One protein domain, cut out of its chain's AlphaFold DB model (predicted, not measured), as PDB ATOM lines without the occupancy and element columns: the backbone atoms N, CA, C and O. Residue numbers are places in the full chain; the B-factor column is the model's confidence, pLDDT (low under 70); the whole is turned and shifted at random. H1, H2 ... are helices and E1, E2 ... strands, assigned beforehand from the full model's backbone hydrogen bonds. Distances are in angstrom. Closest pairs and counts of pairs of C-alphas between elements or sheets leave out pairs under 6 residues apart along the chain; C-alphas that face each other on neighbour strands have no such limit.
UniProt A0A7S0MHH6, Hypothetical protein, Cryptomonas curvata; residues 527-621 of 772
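What this domain is: This is residues 527 to 621 of the 772 residues of the protein "Hypothetical protein" of Cryptomonas curvata (UniProt A0A7S0MHH6). A strongly twisted sheet of five strands curls round one helix, H1, and two short helices, H2 and H3, sit together at the other end of the domain, only grazing the sheet. The 95 printed residues include three named helices and five named strands, along the chain H1 E1 E2 H2 E3 E4 H3 E5; the sheet's order is E1 E2 E3 E4 E5, all antiparallel, and the class is mixed. The whole is compact, with a radius of gyration of the C-alphas of 12.7 A, and rounded, with spans of 39 by 29 by 24 A.

Where its parts are: The sheet holds E1, residues 543 to 547, E2, 553 to 558, 16.3 A long, E3, 584 to 588, E4, 593 to 598, 16.7 A long, and E5, 612 to 616, ending at C-alpha 616 (134.949, 138.272, 122.066). H1, residues 527 to 537, is 15.4 A long from C-alpha 527 (128.142, 129.962, 125.267). H2 is residues 567 to 572 and H3 residues 601 to 607.

How they stand to each other: E1 and E2 form a hairpin, with N 546 and O 555 2.8 A apart. E2 and E3 have N 554 and O 586 at 2.8 A. E3 and E4 form a hairpin, with N 587 and O 595 at 2.8 A. E4 and E5 have N 596 and O 612 at 2.7 A. H1 is on one face of the sheet, making two layers, a helix over a sheet; its closest C-alphas to edge strand E5 are Leu 534 and Gly 615, 6.3 A. H2 and H3 touch about perpendicular, at 83 degrees, closest at the C-alphas of Thr 568 and Cys 603, 5.8 A. H1 is apart from both. H2 grazes the sheet with residues 567 to 569, H3 only just, with 603 to 607 and 5 pairs of C-alphas within 10 A. In H1 and H3 every O i to N i+4 pair is within hydrogen-bond range; H2 has 0 of 2, but 3 of 3 O i to N i+3 pairs.

The domain as a whole: The C-alphas farthest apart are those of Ile 575 and Ser 620, 39.5 A. The printed part has no cut, and its one long link joins H2 to E3. Residues 581 to 582 have pLDDT under 70.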
ATOM      1  N   LEU A 527     128.223 128.506 125.257       94.75
ATOM      2  CA  LEU A 527     128.142 129.962 125.267       94.75
ATOM      3  C   LEU A 527     128.264 130.544 126.685       94.75
ATOM      4  O   LEU A 527     128.991 131.513 126.895       94.75
ATOM      5  N   VAL A 528     127.526 129.995 127.651       96.38
ATOM      6  CA  VAL A 528     127.542 130.469 129.042       96.38
ATOM      7  C   VAL A 528     128.899 130.187 129.685       96.38
ATOM      8  O   VAL A 528     129.414 131.059 130.392       96.38
ATOM      9  N   VAL A 529     129.502 129.030 129.398       96.25
ATOM     10  CA  VAL A 529     130.864 128.680 129.833       96.25
ATOM     11  C   VAL A 529     131.879 129.686 129.282       96.25
ATOM     12  O   VAL A 529     132.584 130.322 130.066       96.25
ATOM     13  N   ALA A 530     131.859 129.961 127.974       96.69
ATOM     14  CA  ALA A 530     132.764 130.924 127.345       96.69
ATOM     15  C   ALA A 530     132.616 132.352 127.908       96.69
ATOM     16  O   ALA A 530     133.597 133.081 128.066       96.69
ATOM     17  N   ILE A 531     131.393 132.783 128.248       97.12
ATOM     18  CA  ILE A 531     131.176 134.087 128.897       97.12
ATOM     19  C   ILE A 531     131.770 134.099 130.309       97.12
ATOM     20  O   ILE A 531     132.377 135.101 130.690       97.12
ATOM     21  N   LYS A 532     131.593 133.028 131.096       96.81
ATOM     22  CA  LYS A 532     132.177 132.922 132.444       96.81
ATOM     23  C   LYS A 532     133.701 132.982 132.378       96.81
ATOM     24  O   LYS A 532     134.287 133.779 133.101       96.81
ATOM     25  N   GLU A 533     134.320 132.234 131.468       96.38
ATOM     26  CA  GLU A 533     135.771 132.259 131.252       96.38
ATOM     27  C   GLU A 533     136.274 133.664 130.905       96.38
ATOM     28  O   GLU A 533     137.215 134.150 131.530       96.38
ATOM     29  N   LEU A 534     135.603 134.366 129.981       96.50
ATOM     30  CA  LEU A 534     135.944 135.753 129.638       96.50
ATOM     31  C   LEU A 534     135.819 136.705 130.832       96.50
ATOM     32  O   LEU A 534     136.645 137.601 130.994       96.50
ATOM     33  N   LEU A 535     134.790 136.544 131.665       95.38
ATOM     34  CA  LEU A 535     134.638 137.351 132.875       95.38
ATOM     35  C   LEU A 535     135.787 137.066 133.855       95.38
ATOM     36  O   LEU A 535     136.408 138.016 134.337       95.38
ATOM     37  N   CYS A 536     136.117 135.796 134.094       94.94
ATOM     38  CA  CYS A 536     137.219 135.400 134.971       94.94
ATOM     39  C   CYS A 536     138.576 135.927 134.478       94.94
ATOM     40  O   CYS A 536     139.341 136.471 135.272       94.94
ATOM     41  N   GLN A 537     138.841 135.879 133.167       92.94
ATOM     42  CA  GLN A 537     140.041 136.472 132.555       92.94
ATOM     43  C   GLN A 537     140.150 137.987 132.795       92.94
ATOM     44  O   GLN A 537     141.252 138.522 132.861       92.94
ATOM     45  N   GLN A 538     139.021 138.682 132.960       92.00
ATOM     46  CA  GLN A 538     138.968 140.110 133.300       92.00
ATOM     47  C   GLN A 538     138.939 140.370 134.820       92.00
ATOM     48  O   GLN A 538     138.571 141.460 135.268       92.00
ATOM     49  N   GLY A 539     139.302 139.376 135.636       91.75
ATOM     50  CA  GLY A 539     139.385 139.495 137.093       91.75
ATOM     51  C   GLY A 539     138.027 139.537 137.797       91.75
ATOM     52  O   GLY A 539     137.934 139.953 138.955       91.75
ATOM     53  N   HIS A 540     136.946 139.147 137.120       93.44
ATOM     54  CA  HIS A 540     135.650 138.990 137.765       93.44
ATOM     55  C   HIS A 540     135.580 137.656 138.532       93.44
ATOM     56  O   HIS A 540     136.025 136.641 138.008       93.44
ATOM     57  N   PRO A 541     135.021 137.626 139.757       93.62
ATOM     58  CA  PRO A 541     134.899 136.386 140.522       93.62
ATOM     59  C   PRO A 541     133.840 135.455 139.917       93.62
ATOM     60  O   PRO A 541     132.966 135.903 139.171       93.62
ATOM     61  N   ASP A 542     133.856 134.186 140.322       94.12
ATOM     62  CA  ASP A 542     132.842 133.215 139.911       94.12
ATOM     63  C   ASP A 542     131.420 133.718 140.176       94.12
ATOM     64  O   ASP A 542     131.121 134.384 141.178       94.12
ATOM     65  N   GLY A 543     130.517 133.404 139.250       93.06
ATOM     66  CA  GLY A 543     129.156 133.906 139.294       93.06
ATOM     67  C   GLY A 543     128.158 133.081 138.497       93.06
ATOM     68  O   GLY A 543     128.505 132.239 137.668       93.06
ATOM     69  N   ARG A 544     126.882 133.372 138.738       94.75
ATOM     70  CA  ARG A 544     125.746 132.818 138.011       94.75
ATOM     71  C   ARG A 544     125.330 133.775 136.899       94.75
ATOM     72  O   ARG A 544     125.098 134.958 137.147       94.75
ATOM     73  N   LEU A 545     125.206 133.255 135.680       96.12
ATOM     74  CA  LEU A 545     124.562 133.941 134.561       96.12
ATOM     75  C   LEU A 545     123.115 133.457 134.471       96.12
ATOM     76  O   LEU A 545     122.866 132.265 134.343       96.12
ATOM     77  N   THR A 546     122.166 134.382 134.566       95.75
ATOM     78  CA  THR A 546     120.731 134.102 134.438       95.75
ATOM     79  C   THR A 546     120.205 134.830 133.216       95.75
ATOM     80  O   THR A 546     120.376 136.045 133.114       95.75
ATOM     81  N   LEU A 547     119.573 134.120 132.283       95.94
ATOM     82  CA  LEU A 547     119.012 134.744 131.087       95.94
ATOM     83  C   LEU A 547     117.983 135.819 131.478       95.94
ATOM     84  O   LEU A 547     117.079 135.595 132.282       95.94
ATOM     85  N   SER A 548     118.156 137.025 130.945       93.44
ATOM     86  CA  SER A 548     117.252 138.151 131.173       93.44
ATOM     87  C   SER A 548     115.926 137.922 130.442       93.44
ATOM     88  O   SER A 548     115.866 137.229 129.429       93.44
ATOM     89  N   ARG A 549     114.854 138.573 130.913       90.62
ATOM     90  CA  ARG A 549     113.508 138.487 130.307       90.62
ATOM     91  C   ARG A 549     113.459 138.930 128.840       90.62
ATOM     92  O   ARG A 549     112.508 138.607 128.145       90.62
ATOM     93  N   ASP A 550     114.455 139.689 128.381       87.31
ATOM     94  CA  ASP A 550     114.573 140.096 126.978       87.31
ATOM     95  C   ASP A 550     115.104 138.982 126.059       87.31
ATOM     96  O   ASP A 550     115.145 139.178 124.846       87.31
ATOM     97  N   GLY A 551     115.547 137.848 126.615       90.38
ATOM     98  CA  GLY A 551     116.139 136.728 125.876       90.38
ATOM     99  C   GLY A 551     117.442 137.076 125.145       90.38
ATOM    100  O   GLY A 551     117.970 136.247 124.410       90.38
ATOM    101  N   CYS A 552     117.957 138.297 125.329       89.44
ATOM    102  CA  CYS A 552     119.051 138.893 124.556       89.44
ATOM    103  C   CYS A 552     120.224 139.344 125.444       89.44
ATOM    104  O   CYS A 552     121.174 139.973 124.971       89.44
ATOM    105  N   SER A 553     120.152 139.093 126.747       95.69
ATOM    106  CA  SER A 553     121.208 139.421 127.696       95.69
ATOM    107  C   SER A 553     121.185 138.464 128.880       95.69
ATOM    108  O   SER A 553     120.165 137.846 129.166       95.69
ATOM    109  N   TYR A 554     122.296 138.370 129.598       97.12
ATOM    110  CA  TYR A 554     122.378 137.657 130.865       97.12
ATOM    111  C   TYR A 554     122.501 138.653 132.012       97.12
ATOM    112  O   TYR A 554     123.129 139.706 131.899       97.12
ATOM    113  N   ARG A 555     121.913 138.314 133.149       95.94
ATOM    114  CA  ARG A 555     122.201 138.930 134.436       95.94
ATOM    115  C   ARG A 555     123.295 138.110 135.110       95.94
ATOM    116  O   ARG A 555     123.113 136.922 135.334       95.94
ATOM    117  N   TRP A 556     124.417 138.748 135.404       95.25
ATOM    118  CA  TRP A 556     125.548 138.150 136.097       95.25
ATOM    119  C   TRP A 556     125.538 138.536 137.578       95.25
ATOM    120  O   TRP A 556     125.499 139.725 137.916       95.25
ATOM    121  N   GLU A 557     125.576 137.535 138.451       93.81
ATOM    122  CA  GLU A 557     125.565 137.678 139.908       93.81
ATOM    123  C   GLU A 557     126.731 136.896 140.508       93.81
ATOM    124  O   GLU A 557     126.934 135.736 140.163       93.81
ATOM    125  N   THR A 558     127.520 137.525 141.377       92.81
ATOM    126  CA  THR A 558     128.699 136.885 141.973       92.81
ATOM    127  C   THR A 558     128.287 135.866 143.032       92.81
ATOM    128  O   THR A 558     127.380 136.121 143.826       92.81
ATOM    129  N   LEU A 559     128.946 134.708 143.059       90.38
ATOM    130  CA  LEU A 559     128.722 133.694 144.087       90.38
ATOM    131  C   LEU A 559     129.467 134.066 145.380       90.38
ATOM    132  O   LEU A 559     130.535 134.682 145.359       90.38
ATOM    133  N   GLY A 560     128.878 133.717 146.527       84.25
ATOM    134  CA  GLY A 560     129.506 133.895 147.843       84.25
ATOM    135  C   GLY A 560     129.710 135.352 148.277       84.25
ATOM    136  O   GLY A 560     130.615 135.628 149.057       84.25
ATOM    137  N   GLY A 561     128.936 136.304 147.739       81.75
ATOM    138  CA  GLY A 561     129.015 137.720 148.131       81.75
ATOM    139  C   GLY A 561     130.347 138.402 147.792       81.75
ATOM    140  O   GLY A 561     130.613 139.513 148.260       81.75
ATOM    141  N   ARG A 562     131.192 137.759 146.973       88.38
ATOM    142  CA  ARG A 562     132.490 138.302 146.572       88.38
ATOM    143  C   ARG A 562     132.297 139.604 145.805       88.38
ATOM    144  O   ARG A 562     131.414 139.730 144.948       88.38
ATOM    145  N   ALA A 563     133.132 140.583 146.134       90.12
ATOM    146  CA  ALA A 563     133.068 141.889 145.513       90.12
ATOM    147  C   ALA A 563     133.666 141.812 144.101       90.12
ATOM    148  O   ALA A 563     134.806 141.392 143.936       90.12
ATOM    149  N   ARG A 564     132.907 142.219 143.079       92.06
ATOM    150  CA  ARG A 564     133.410 142.264 141.695       92.06
ATOM    151  C   ARG A 564     134.044 143.611 141.363       92.06
ATOM    152  O   ARG A 564     133.446 144.621 141.751       92.06
ATOM    153  N   PRO A 565     135.123 143.658 140.561       91.44
ATOM    154  CA  PRO A 565     135.636 144.914 140.034       91.44
ATOM    155  C   PRO A 565     134.599 145.610 139.146       91.44
ATOM    156  O   PRO A 565     133.740 144.981 138.511       91.44
ATOM    157  N   CYS A 566     134.636 146.940 139.135       92.50
ATOM    158  CA  CYS A 566     133.795 147.755 138.273       92.50
ATOM    159  C   CYS A 566     134.570 148.955 137.740       92.50
ATOM    160  O   CYS A 566     134.852 149.899 138.473       92.50
ATOM    161  N   LEU A 567     134.815 148.945 136.430       83.38
ATOM    162  CA  LEU A 567     135.513 150.018 135.718       83.38
ATOM    163  C   LEU A 567     134.827 151.377 135.899       83.38
ATOM    164  O   LEU A 567     135.480 152.384 136.137       83.38
ATOM    165  N   THR A 568     133.491 151.421 135.881       85.12
ATOM    166  CA  THR A 568     132.756 152.665 136.164       85.12
ATOM    167  C   THR A 568     132.962 153.142 137.599       85.12
ATOM    168  O   THR A 568     133.029 154.340 137.844       85.12
ATOM    169  N   ALA A 569     133.044 152.218 138.557       89.25
ATOM    170  CA  ALA A 569     133.251 152.564 139.953       89.25
ATOM    171  C   ALA A 569     134.678 153.033 140.235       89.25
ATOM    172  O   ALA A 569     134.866 153.918 141.060       89.25
ATOM    173  N   GLN A 570     135.663 152.516 139.504       86.38
ATOM    174  CA  GLN A 570     137.050 152.978 139.559       86.38
ATOM    175  C   GLN A 570     137.187 154.480 139.278       86.38
ATOM    176  O   GLN A 570     138.065 155.124 139.841       86.38
ATOM    177  N   ILE A 571     136.276 155.055 138.487       75.50
ATOM    178  CA  ILE A 571     136.263 156.492 138.183       75.50
ATOM    179  C   ILE A 571     135.937 157.339 139.424       75.50
ATOM    180  O   ILE A 571     136.503 158.417 139.572       75.50
ATOM    181  N   TRP A 572     135.026 156.891 140.296       75.00
ATOM    182  CA  TRP A 572     134.517 157.701 141.418       75.00
ATOM    183  C   TRP A 572     134.867 157.159 142.812       75.00
ATOM    184  O   TRP A 572     134.647 157.845 143.805       75.00
ATOM    185  N   ARG A 573     135.427 155.948 142.903       86.19
ATOM    186  CA  ARG A 573     135.957 155.347 144.138       86.19
ATOM    187  C   ARG A 573     137.171 154.446 143.843       86.19
ATOM    188  O   ARG A 573     137.085 153.224 143.983       86.19
ATOM    189  N   PRO A 574     138.310 155.026 143.431       74.94
ATOM    190  CA  PRO A 574     139.470 154.276 142.939       74.94
ATOM    191  C   PRO A 574     140.077 153.307 143.964       74.94
ATOM    192  O   PRO A 574     140.604 152.276 143.569       74.94
ATOM    193  N   ILE A 575     139.953 153.592 145.266       81.50
ATOM    194  CA  ILE A 575     140.491 152.747 146.349       81.50
ATOM    195  C   ILE A 575     139.672 151.455 146.515       81.50
ATOM    196  O   ILE A 575     140.205 150.406 146.866       81.50
ATOM    197  N   GLN A 576     138.363 151.507 146.255       87.94
ATOM    198  CA  GLN A 576     137.455 150.368 146.409       87.94
ATOM    199  C   GLN A 576     136.484 150.295 145.222       87.94
ATOM    200  O   GLN A 576     135.276 150.494 145.380       87.94
ATOM    201  N   PRO A 577     136.966 149.972 144.008       90.19
ATOM    202  CA  PRO A 577     136.131 149.937 142.808       90.19
ATOM    203  C   PRO A 577     135.147 148.755 142.801       90.19
ATOM    204  O   PRO A 577     134.399 148.568 141.842       90.19
ATOM    205  N   ASN A 578     135.088 147.965 143.874       92.50
ATOM    206  CA  ASN A 578     134.375 146.700 143.898       92.50
ATOM    207  C   ASN A 578     132.929 146.846 144.401       92.50
ATOM    208  O   ASN A 578     132.643 147.619 145.312       92.50
ATOM    209  N   HIS A 579     131.987 146.089 143.833       88.75
ATOM    210  CA  HIS A 579     130.614 146.004 144.353       88.75
ATOM    211  C   HIS A 579     130.385 144.666 145.052       88.75
ATOM    212  O   HIS A 579     130.535 143.630 144.407       88.75
ATOM    213  N   LYS A 580     129.900 144.687 146.304       78.25
ATOM    214  CA  LYS A 580     129.392 143.511 147.049       78.25
ATOM    215  C   LYS A 580     127.991 143.056 146.563       78.25
ATOM    216  O   LYS A 580     127.129 142.669 147.336       78.25
ATOM    217  N   SER A 581     127.807 143.091 145.241       66.25
ATOM    218  CA  SER A 581     126.583 142.868 144.451       66.25
ATOM    219  C   SER A 581     125.495 143.967 144.523       66.25
ATOM    220  O   SER A 581     124.892 144.254 145.541       66.25
ATOM    221  N   ASN A 582     125.289 144.625 143.381       67.25
ATOM    222  CA  ASN A 582     124.055 144.586 142.592       67.25
ATOM    223  C   ASN A 582     124.574 144.125 141.221       67.25
ATOM    224  O   ASN A 582     125.585 144.684 140.773       67.25
ATOM    225  N   GLY A 583     124.018 143.061 140.633       85.56
ATOM    226  CA  GLY A 583     124.598 142.321 139.497       85.56
ATOM    227  C   GLY A 583     125.066 143.164 138.296       85.56
ATOM    228  O   GLY A 583     125.007 144.394 138.270       85.56
ATOM    229  N   ALA A 584     125.566 142.518 137.257       94.62
ATOM    230  CA  ALA A 584     125.810 143.189 135.983       94.62
ATOM    231  C   ALA A 584     124.879 142.633 134.913       94.62
ATOM    232  O   ALA A 584     124.402 141.507 135.013       94.62
ATOM    233  N   ARG A 585     124.629 143.414 133.868       96.31
ATOM    234  CA  ARG A 585     124.035 142.898 132.638       96.31
ATOM    235  C   ARG A 585     125.154 142.594 131.652       96.31
ATOM    236  O   ARG A 585     125.914 143.492 131.303       96.31
ATOM    237  N   VAL A 586     125.227 141.352 131.204       97.00
ATOM    238  CA  VAL A 586     126.098 140.901 130.124       97.00
ATOM    239  C   VAL A 586     125.280 140.867 128.840       97.00
ATOM    240  O   VAL A 586     124.223 140.247 128.788       97.00
ATOM    241  N   SER A 587     125.737 141.544 127.797       96.69
ATOM    242  CA  SER A 587     125.091 141.529 126.482       96.69
ATOM    243  C   SER A 587     126.097 141.164 125.409       96.69
ATOM    244  O   SER A 587     127.245 141.592 125.497       96.69
ATOM    245  N   ILE A 588     125.646 140.451 124.384       95.88
ATOM    246  CA  ILE A 588     126.485 140.010 123.274       95.88
ATOM    247  C   ILE A 588     125.935 140.608 121.984       95.88
ATOM    248  O   ILE A 588     124.720 140.624 121.758       95.88
ATOM    249  N   ASP A 589     126.810 141.155 121.148       93.31
ATOM    250  CA  ASP A 589     126.412 141.637 119.830       93.31
ATOM    251  C   ASP A 589     126.552 140.568 118.732       93.31
ATOM    252  O   ASP A 589     126.992 139.448 118.970       93.31
ATOM    253  N   ASN A 590     126.173 140.918 117.501       89.94
ATOM    254  CA  ASN A 590     126.203 139.983 116.370       89.94
ATOM    255  C   ASN A 590     127.623 139.580 115.944       89.94
ATOM    256  O   ASN A 590     127.777 138.664 115.147       89.94
ATOM    257  N   ALA A 591     128.650 140.285 116.421       89.69
ATOM    258  CA  ALA A 591     130.043 139.960 116.157       89.69
ATOM    259  C   ALA A 591     130.654 139.114 117.285       89.69
ATOM    260  O   ALA A 591     131.866 138.916 117.295       89.69
ATOM    261  N   GLY A 592     129.850 138.668 118.257       93.44
ATOM    262  CA  GLY A 592     130.317 137.915 119.418       93.44
ATOM    263  C   GLY A 592     131.044 138.765 120.450       93.44
ATOM    264  O   GLY A 592     131.728 138.225 121.311       93.44
ATOM    265  N   ARG A 593     130.929 140.095 120.395       94.69
ATOM    266  CA  ARG A 593     131.545 140.970 121.397       94.69
ATOM    267  C   ARG A 593     130.688 140.974 122.654       94.69
ATOM    268  O   ARG A 593     129.497 141.279 122.593       94.69
ATOM    269  N   VAL A 594     131.312 140.644 123.778       96.25
ATOM    270  CA  VAL A 594     130.699 140.573 125.103       96.25
ATOM    271  C   VAL A 594     130.892 141.910 125.805       96.25
ATOM    272  O   VAL A 594     132.006 142.423 125.914       96.25
ATOM    273  N   PHE A 595     129.796 142.476 126.297       96.56
ATOM    274  CA  PHE A 595     129.783 143.736 127.026       96.56
ATOM    275  C   PHE A 595     129.151 143.560 128.403       96.56
ATOM    276  O   PHE A 595     128.112 142.916 128.526       96.56
ATOM    277  N   LEU A 596     129.722 144.212 129.409       95.62
ATOM    278  CA  LEU A 596     129.285 144.226 130.794       95.62
ATOM    279  C   LEU A 596     128.765 145.610 131.186       95.62
ATOM    280  O   LEU A 596     129.439 146.621 131.012       95.62
ATOM    281  N   GLN A 597     127.579 145.667 131.771       95.69
ATOM    282  CA  GLN A 597     126.976 146.893 132.277       95.69
ATOM    283  C   GLN A 597     126.720 146.765 133.776       95.69
ATOM    284  O   GLN A 597     125.952 145.907 134.215       95.69
ATOM    285  N   CYS A 598     127.332 147.639 134.576       95.00
ATOM    286  CA  CYS A 598     127.095 147.663 136.015       95.00
ATOM    287  C   CYS A 598     125.652 148.101 136.323       95.00
ATOM    288  O   CYS A 598     125.206 149.136 135.828       95.00
ATOM    289  N   LEU A 599     124.928 147.343 137.158       94.56
ATOM    290  CA  LEU A 599     123.553 147.688 137.546       94.56
ATOM    291  C   LEU A 599     123.463 148.552 138.810       94.56
ATOM    292  O   LEU A 599     122.366 148.972 139.174       94.56
ATOM    293  N   HIS A 600     124.587 148.856 139.461       93.38
ATOM    294  CA  HIS A 600     124.614 149.773 140.599       93.38
ATOM    295  C   HIS A 600     124.093 151.158 140.191       93.38
ATOM    296  O   HIS A 600     124.541 151.712 139.186       93.38
ATOM    297  N   THR A 601     123.175 151.727 140.973       90.94
ATOM    298  CA  THR A 601     122.456 152.978 140.661       90.94
ATOM    299  C   THR A 601     123.405 154.129 140.332       90.94
ATOM    300  O   THR A 601     123.264 154.755 139.284       90.94
ATOM    301  N   GLN A 602     124.439 154.327 141.151       89.50
ATOM    302  CA  GLN A 602     125.439 155.380 140.947       89.50
ATOM    303  C   GLN A 602     126.344 155.130 139.731       89.50
ATOM    304  O   GLN A 602     126.750 156.058 139.043       89.50
ATOM    305  N   CYS A 603     126.632 153.867 139.400       92.56
ATOM    306  CA  CYS A 603     127.399 153.560 138.190       92.56
ATOM    307  C   CYS A 603     126.538 153.766 136.938       92.56
ATOM    308  O   CYS A 603     127.036 154.224 135.913       92.56
ATOM    309  N   ARG A 604     125.234 153.475 137.012       91.94
ATOM    310  CA  ARG A 604     124.293 153.717 135.913       91.94
ATOM    311  C   ARG A 604     124.106 155.204 135.625       91.94
ATOM    312  O   ARG A 604     124.075 155.560 134.450       91.94
ATOM    313  N   SER A 605     124.001 156.046 136.656       84.25
ATOM    314  CA  SER A 605     123.892 157.498 136.471       84.25
ATOM    315  C   SER A 605     125.159 158.079 135.841       84.25
ATOM    316  O   SER A 605     125.064 158.829 134.876       84.25
ATOM    317  N   MET A 606     126.335 157.657 136.312       76.38
ATOM    318  CA  MET A 606     127.628 158.141 135.814       76.38
ATOM    319  C   MET A 606     127.948 157.675 134.391       76.38
ATOM    320  O   MET A 606     128.440 158.448 133.577       76.38
ATOM    321  N   SER A 607     127.673 156.407 134.074       81.00
ATOM    322  CA  SER A 607     127.973 155.840 132.751       81.00
ATOM    323  C   SER A 607     126.949 156.214 131.680       81.00
ATOM    324  O   SER A 607     127.143 155.871 130.518       81.00
ATOM    325  N   GLY A 608     125.806 156.810 132.042       78.62
ATOM    326  CA  GLY A 608     124.685 156.986 131.112       78.62
ATOM    327  C   GLY A 608     124.188 155.660 130.515       78.62
ATOM    328  O   GLY A 608     123.618 155.634 129.427       78.62
ATOM    329  N   GLY A 609     124.452 154.537 131.191       80.81
ATOM    330  CA  GLY A 609     124.172 153.199 130.679       80.81
ATOM    331  C   GLY A 609     125.174 152.662 129.649       80.81
ATOM    332  O   GLY A 609     124.858 151.669 128.986       80.81
ATOM    333  N   GLN A 610     126.360 153.265 129.514       79.19
ATOM    334  CA  GLN A 610     127.455 152.698 128.724       79.19
ATOM    335  C   GLN A 610     127.814 151.283 129.206       79.19
ATOM    336  O   GLN A 610     127.716 150.953 130.391       79.19
ATOM    337  N   ARG A 611     128.209 150.430 128.255       92.00
ATOM    338  CA  ARG A 611     128.608 149.040 128.497       92.00
ATOM    339  C   ARG A 611     130.118 148.922 128.296       92.00
ATOM    340  O   ARG A 611     130.634 149.405 127.294       92.00
ATOM    341  N   CYS A 612     130.805 148.275 129.225       89.06
ATOM    342  CA  CYS A 612     132.234 147.998 129.141       89.06
ATOM    343  C   CYS A 612     132.456 146.748 128.291       89.06
ATOM    344  O   CYS A 612     131.810 145.733 128.526       89.06
ATOM    345  N   TYR A 613     133.341 146.794 127.305       92.50
ATOM    346  CA  TYR A 613     133.721 145.597 126.556       92.50
ATOM    347  C   TYR A 613     134.566 144.666 127.432       92.50
ATOM    348  O   TYR A 613     135.456 145.138 128.133       92.50
ATOM    349  N   VAL A 614     134.268 143.368 127.391       94.31
ATOM    350  CA  VAL A 614     134.962 142.321 128.162       94.31
ATOM    351  C   VAL A 614     135.871 141.501 127.249       94.31
ATOM    352  O   VAL A 614     137.004 141.206 127.602       94.31
ATOM    353  N   GLY A 615     135.381 141.137 126.063       93.56
ATOM    354  CA  GLY A 615     136.081 140.240 125.152       93.56
ATOM    355  C   GLY A 615     135.196 139.797 123.994       93.56
ATOM    356  O   GLY A 615     134.096 140.320 123.796       93.56
ATOM    357  N   LYS A 616     135.673 138.827 123.213       95.88
ATOM    358  CA  LYS A 616     134.949 138.272 122.066       95.88
ATOM    359  C   LYS A 616     134.856 136.758 122.202       95.88
ATOM    360  O   LYS A 616     135.863 136.114 122.465       95.88
ATOM    361  N   ILE A 617     133.666 136.217 121.977       95.56
ATOM    362  CA  ILE A 617     133.438 134.776 121.857       95.56
ATOM    363  C   ILE A 617     133.448 134.341 120.382       95.56
ATOM    364  O   ILE A 617     133.098 135.145 119.507       95.56
ATOM    365  N   PRO A 618     133.842 133.089 120.080       94.62
ATOM    366  CA  PRO A 618     133.771 132.533 118.734       94.62
ATOM    367  C   PRO A 618     132.363 132.631 118.142       94.62
ATOM    368  O   PRO A 618     131.369 132.363 118.815       94.62
ATOM    369  N   SER A 619     132.274 132.983 116.857       91.31
ATOM    370  CA  SER A 619     130.984 133.108 116.164       91.31
ATOM    371  C   SER A 619     130.203 131.792 116.105       91.31
ATOM    372  O   SER A 619     128.986 131.835 115.967       91.31
ATOM    373  N   SER A 620     130.882 130.646 116.222       93.88
ATOM    374  CA  SER A 620     130.272 129.312 116.289       93.88
ATOM    375  C   SER A 620     129.394 129.108 117.527       93.88
ATOM    376  O   SER A 620     128.472 128.305 117.478       93.88
ATOM    377  N   LEU A 621     129.641 129.853 118.611       94.00
ATOM    378  CA  LEU A 621     128.852 129.785 119.848       94.00
ATOM    379  C   LEU A 621     127.640 130.725 119.836       94.00
ATOM    380  O   LEU A 621     126.850 130.748 120.783       94.00
TER     381      LEU A 621